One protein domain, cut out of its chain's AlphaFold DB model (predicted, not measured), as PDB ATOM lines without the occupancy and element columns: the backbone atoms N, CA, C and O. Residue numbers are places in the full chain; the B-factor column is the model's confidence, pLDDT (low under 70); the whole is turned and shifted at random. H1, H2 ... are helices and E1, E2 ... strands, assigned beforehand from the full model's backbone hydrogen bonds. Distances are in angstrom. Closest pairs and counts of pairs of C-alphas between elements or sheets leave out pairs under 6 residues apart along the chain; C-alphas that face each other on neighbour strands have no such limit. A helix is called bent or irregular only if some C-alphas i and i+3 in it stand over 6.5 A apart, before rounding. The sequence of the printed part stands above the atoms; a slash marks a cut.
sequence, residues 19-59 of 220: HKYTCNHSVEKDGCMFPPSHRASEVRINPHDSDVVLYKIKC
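What this domain is: This is residues 19 to 59 of the 220 residues of an uncharacterized protein of Talaromyces rugulosus (UniProt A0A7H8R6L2). With little regular structure, this is a small, rounded tangle of loops in which H1, H2 and the short strand E1 sit at three corners of a triangle, joined by winding links. The printed part has 41 residues, of which 13 are in named elements, in the order H1, H2, E1; the class is mixed, with no sheet of named strands. It is compact, with a radius of gyration of the C-alphas of 9.2 A and spans of 23 by 21 by 14 A.

Where its parts are: H2, the longest helix, holds residues 37 to 42 and measures 9.1 A, from C-alpha 37 at (16.572, -6.036, -12.160). It is neither bent nor irregular, but only just: C-alphas 38 and 41 are 6.4 A apart. H1 is residues 27 to 30. E1 is residues 52 to 54, ending at C-alpha 54 (21.312, -12.058, -24.094).

How they stand to each other: H2 is apart from H1 and from E1, and H1 and E1 are apart, with no C-alphas within 8 A. E1 pairs with no named strand. H2 has 0 of 2 O i to N i+4 pairs within hydrogen-bond range but 2 of 3 O i to N i+3 pairs; H1 is too short for an i+4 pair.

The domain as a whole: The C-alphas of Gly 31 and Pro 47, the two farthest apart, are 23.7 A apart. The printed part has no cut, and both links are short. Confidence is low, under 70, at residues 37 to 43 and 48.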
ATOM      1  N   HIS A  19      17.309  -6.676 -26.645       87.12
ATOM      2  CA  HIS A  19      17.266  -7.568 -25.489       87.12
ATOM      3  C   HIS A  19      16.580  -8.882 -25.858       87.12
ATOM      4  O   HIS A  19      15.378  -8.914 -26.104       87.12
ATOM      5  N   LYS A  20      17.339  -9.980 -25.888       87.94
ATOM      6  CA  LYS A  20      16.886 -11.307 -26.324       87.94
ATOM      7  C   LYS A  20      16.923 -12.336 -25.199       87.94
ATOM      8  O   LYS A  20      17.856 -12.374 -24.401       87.94
ATOM      9  N   TYR A  21      15.932 -13.217 -25.197       87.69
ATOM     10  CA  TYR A  21      15.794 -14.358 -24.287       87.69
ATOM     11  C   TYR A  21      16.266 -15.658 -24.948       87.69
ATOM     12  O   TYR A  21      16.413 -15.723 -26.169       87.69
ATOM     13  N   THR A  22      16.417 -16.734 -24.170       88.06
ATOM     14  CA  THR A  22      16.764 -18.067 -24.710       88.06
ATOM     15  C   THR A  22      15.699 -18.642 -25.633       88.06
ATOM     16  O   THR A  22      16.006 -19.456 -26.497       88.06
ATOM     17  N   CYS A  23      14.446 -18.204 -25.490       85.69
ATOM     18  CA  CYS A  23      13.361 -18.560 -26.401       85.69
ATOM     19  C   CYS A  23      13.389 -17.782 -27.729       85.69
ATOM     20  O   CYS A  23      12.421 -17.847 -28.481       85.69
ATOM     21  N   ASN A  24      14.463 -17.035 -28.013       86.94
ATOM     22  CA  ASN A  24      14.655 -16.174 -29.186       86.94
ATOM     23  C   ASN A  24      13.681 -14.995 -29.316       86.94
ATOM     24  O   ASN A  24      13.820 -14.200 -30.247       86.94
ATOM     25  N   HIS A  25      12.747 -14.833 -28.377       87.06
ATOM     26  CA  HIS A  25      11.967 -13.611 -28.268       87.06
ATOM     27  C   HIS A  25      12.833 -12.447 -27.794       87.06
ATOM     28  O   HIS A  25      13.875 -12.626 -27.155       87.06
ATOM     29  N   SER A  26      12.355 -11.246 -28.073       86.50
ATOM     30  CA  SER A  26      12.946  -9.988 -27.653       86.50
ATOM     31  C   SER A  26      11.928  -9.077 -26.987       86.50
ATOM     32  O   SER A  26      10.720  -9.181 -27.222       86.50
ATOM     33  N   VAL A  27      12.417  -8.166 -26.151       83.75
ATOM     34  CA  VAL A  27      11.570  -7.125 -25.562       83.75
ATOM     35  C   VAL A  27      11.019  -6.216 -26.660       83.75
ATOM     36  O   VAL A  27       9.817  -5.964 -26.715       83.75
ATOM     37  N   GLU A  28      11.882  -5.803 -27.585       85.88
ATOM     38  CA  GLU A  28      11.593  -4.787 -28.596       85.88
ATOM     39  C   GLU A  28      10.651  -5.289 -29.695       85.88
ATOM     40  O   GLU A  28       9.786  -4.540 -30.143       85.88
ATOM     41  N   LYS A  29      10.800  -6.544 -30.149       85.06
ATOM     42  CA  LYS A  29       9.999  -7.072 -31.272       85.06
ATOM     43  C   LYS A  29       8.753  -7.824 -30.826       85.06
ATOM     44  O   LYS A  29       7.731  -7.754 -31.502       85.06
ATOM     45  N   ASP A  30       8.835  -8.547 -29.711       82.69
ATOM     46  CA  ASP A  30       7.784  -9.483 -29.294       82.69
ATOM     47  C   ASP A  30       6.933  -8.942 -28.135       82.69
ATOM     48  O   ASP A  30       6.006  -9.619 -27.685       82.69
ATOM     49  N   GLY A  31       7.232  -7.732 -27.642       78.69
ATOM     50  CA  GLY A  31       6.521  -7.111 -26.521       78.69
ATOM     51  C   GLY A  31       6.703  -7.870 -25.204       78.69
ATOM     52  O   GLY A  31       5.816  -7.858 -24.349       78.69
ATOM     53  N   CYS A  32       7.822  -8.582 -25.056       83.31
ATOM     54  CA  CYS A  32       8.158  -9.277 -23.818       83.31
ATOM     55  C   CYS A  32       8.497  -8.269 -22.717       83.31
ATOM     56  O   CYS A  32       9.062  -7.214 -22.982       83.31
ATOM     57  N   MET A  33       8.206  -8.605 -21.464       81.12
ATOM     58  CA  MET A  33       8.612  -7.757 -20.342       81.12
ATOM     59  C   MET A  33      10.103  -7.905 -20.083       81.12
ATOM     60  O   MET A  33      10.575  -9.039 -19.983       81.12
ATOM     61  N   PHE A  34      10.808  -6.788 -19.877       79.69
ATOM     62  CA  PHE A  34      12.172  -6.803 -19.342       79.69
ATOM     63  C   PHE A  34      12.255  -7.708 -18.106       79.69
ATOM     64  O   PHE A  34      11.331  -7.702 -17.284       79.69
ATOM     65  N   PRO A  35      13.341  -8.486 -17.948       77.19
ATOM     66  CA  PRO A  35      13.499  -9.256 -16.731       77.19
ATOM     67  C   PRO A  35      13.644  -8.291 -15.544       77.19
ATOM     68  O   PRO A  35      14.258  -7.227 -15.692       77.19
ATOM     69  N   PRO A  36      13.116  -8.646 -14.362       74.50
ATOM     70  CA  PRO A  36      13.343  -7.872 -13.149       74.50
ATOM     71  C   PRO A  36      14.837  -7.633 -12.913       74.50
ATOM     72  O   PRO A  36      15.669  -8.488 -13.225       74.50
ATOM     73  N   SER A  37      15.181  -6.482 -12.331       67.19
ATOM     74  CA  SER A  37      16.572  -6.036 -12.160       67.19
ATOM     75  C   SER A  37      17.473  -7.067 -11.473       67.19
ATOM     76  O   SER A  37      18.612  -7.245 -11.895       67.19
ATOM     77  N   HIS A  38      16.951  -7.789 -10.477       64.31
ATOM     78  CA  HIS A  38      17.674  -8.849  -9.768       64.31
ATOM     79  C   HIS A  38      17.997 -10.063 -10.660       64.31
ATOM     80  O   HIS A  38      19.048 -10.671 -10.498       64.31
ATOM     81  N   ARG A  39      17.150 -10.390 -11.648       66.44
ATOM     82  CA  ARG A  39      17.432 -11.457 -12.625       66.44
ATOM     83  C   ARG A  39      18.348 -10.969 -13.738       66.44
ATOM     84  O   ARG A  39      19.213 -11.715 -14.179       66.44
ATOM     85  N   ALA A  40      18.180  -9.727 -14.191       60.09
ATOM     86  CA  ALA A  40      18.841  -9.191 -15.381       60.09
ATOM     87  C   ALA A  40      20.378  -9.284 -15.340       60.09
ATOM     88  O   ALA A  40      20.992  -9.604 -16.357       60.09
ATOM     89  N   SER A  41      21.002  -9.028 -14.186       58.78
ATOM     90  CA  SER A  41      22.461  -9.106 -14.024       58.78
ATOM     91  C   SER A  41      22.987 -10.536 -13.899       58.78
ATOM     92  O   SER A  41      24.061 -10.826 -14.414       58.78
ATOM     93  N   GLU A  42      22.242 -11.427 -13.244       61.16
ATOM     94  CA  GLU A  42      22.662 -12.813 -12.985       61.16
ATOM     95  C   GLU A  42      22.481 -13.719 -14.209       61.16
ATOM     96  O   GLU A  42      23.233 -14.671 -14.418       61.16
ATOM     97  N   VAL A  43      21.490 -13.411 -15.048       64.56
ATOM     98  CA  VAL A  43      21.130 -14.231 -16.212       64.56
ATOM     99  C   VAL A  43      21.725 -13.714 -17.518       64.56
ATOM    100  O   VAL A  43      21.514 -14.339 -18.558       64.56
ATOM    101  N   ARG A  44      22.450 -12.589 -17.511       74.62
ATOM    102  CA  ARG A  44      23.095 -12.061 -18.719       74.62
ATOM    103  C   ARG A  44      24.273 -12.948 -19.128       74.62
ATOM    104  O   ARG A  44      25.105 -13.319 -18.307       74.62
ATOM    105  N   ILE A  45      24.345 -13.291 -20.413       78.88
ATOM    106  CA  ILE A  45      25.386 -14.180 -20.965       78.88
ATOM    107  C   ILE A  45      26.612 -13.394 -21.422       78.88
ATOM    108  O   ILE A  45      27.733 -13.889 -21.370       78.88
ATOM    109  N   ASN A  46      26.392 -12.181 -21.912       77.62
ATOM    110  CA  ASN A  46      27.364 -11.439 -22.695       77.62
ATOM    111  C   ASN A  46      27.859 -10.169 -21.972       77.62
ATOM    112  O   ASN A  46      27.149  -9.640 -21.110       77.62
ATOM    113  N   PRO A  47      29.047  -9.647 -22.334       75.31
ATOM    114  CA  PRO A  47      29.646  -8.463 -21.715       75.31
ATOM    115  C   PRO A  47      28.723  -7.241 -21.696       75.31
ATOM    116  O   PRO A  47      27.897  -7.070 -22.597       75.31
ATOM    117  N   HIS A  48      28.862  -6.384 -20.674       69.31
ATOM    118  CA  HIS A  48      27.951  -5.256 -20.418       69.31
ATOM    119  C   HIS A  48      27.856  -4.255 -21.583       69.31
ATOM    120  O   HIS A  48      26.809  -3.636 -21.795       69.31
ATOM    121  N   ASP A  49      28.940  -4.099 -22.325       72.06
ATOM    122  CA  ASP A  49      29.168  -3.181 -23.439       72.06
ATOM    123  C   ASP A  49      28.604  -3.657 -24.783       72.06
ATOM    124  O   ASP A  49      28.462  -2.842 -25.683       72.06
ATOM    125  N   SER A  50      28.191  -4.918 -24.895       74.56
ATOM    126  CA  SER A  50      27.619  -5.476 -26.124       74.56
ATOM    127  C   SER A  50      26.282  -4.829 -26.534       74.56
ATOM    128  O   SER A  50      25.459  -4.466 -25.681       74.56
ATOM    129  N   ASP A  51      26.065  -4.725 -27.850       77.06
ATOM    130  CA  ASP A  51      24.874  -4.127 -28.480       77.06
ATOM    131  C   ASP A  51      23.614  -5.001 -28.369       77.06
ATOM    132  O   ASP A  51      22.489  -4.500 -28.383       77.06
ATOM    133  N   VAL A  52      23.790  -6.315 -28.212       80.94
ATOM    134  CA  VAL A  52      22.702  -7.278 -28.008       80.94
ATOM    135  C   VAL A  52      22.807  -7.811 -26.595       80.94
ATOM    136  O   VAL A  52      23.816  -8.405 -26.261       80.94
ATOM    137  N   VAL A  53      21.788  -7.665 -25.757       83.31
ATOM    138  CA  VAL A  53      21.760  -8.257 -24.412       83.31
ATOM    139  C   VAL A  53      21.103  -9.631 -24.491       83.31
ATOM    140  O   VAL A  53      19.956  -9.735 -24.912       83.31
ATOM    141  N   LEU A  54      21.817 -10.684 -24.091       83.56
ATOM    142  CA  LEU A  54      21.312 -12.058 -24.094       83.56
ATOM    143  C   LEU A  54      21.016 -12.524 -22.667       83.56
ATOM    144  O   LEU A  54      21.910 -12.521 -21.818       83.56
ATOM    145  N   TYR A  55      19.790 -12.978 -22.421       84.50
ATOM    146  CA  TYR A  55      19.347 -13.548 -21.151       84.50
ATOM    147  C   TYR A  55      19.274 -15.079 -21.224       84.50
ATOM    148  O   TYR A  55      18.752 -15.616 -22.196       84.50
ATOM    149  N   LYS A  56      19.729 -15.785 -20.174       82.56
ATOM    150  CA  LYS A  56      19.667 -17.261 -20.007       82.56
ATOM    151  C   LYS A  56      18.278 -17.814 -19.656       82.56
ATOM    152  O   LYS A  56      18.119 -19.019 -19.499       82.56
ATOM    153  N   ILE A  57      17.280 -16.949 -19.542       80.69
ATOM    154  CA  ILE A  57      15.904 -17.296 -19.170       80.69
ATOM    155  C   ILE A  57      14.969 -17.151 -20.369       80.69
ATOM    156  O   ILE A  57      15.294 -16.456 -21.337       80.69
ATOM    157  N   LYS A  58      13.807 -17.804 -20.301       84.38
ATOM    158  CA  LYS A  58      12.718 -17.587 -21.257       84.38
ATOM    159  C   LYS A  58      12.047 -16.243 -20.946       84.38
ATOM    160  O   LYS A  58      12.227 -15.677 -19.872       84.38
ATOM    161  N   CYS A  59      11.304 -15.685 -21.897       84.19
ATOM    162  CA  CYS A  59      10.506 -14.491 -21.621       84.19
ATOM    163  C   CYS A  59       9.236 -14.842 -20.833       84.19
ATOM    164  O   CYS A  59       8.750 -15.973 -20.909       84.19
TER     165      CYS A  59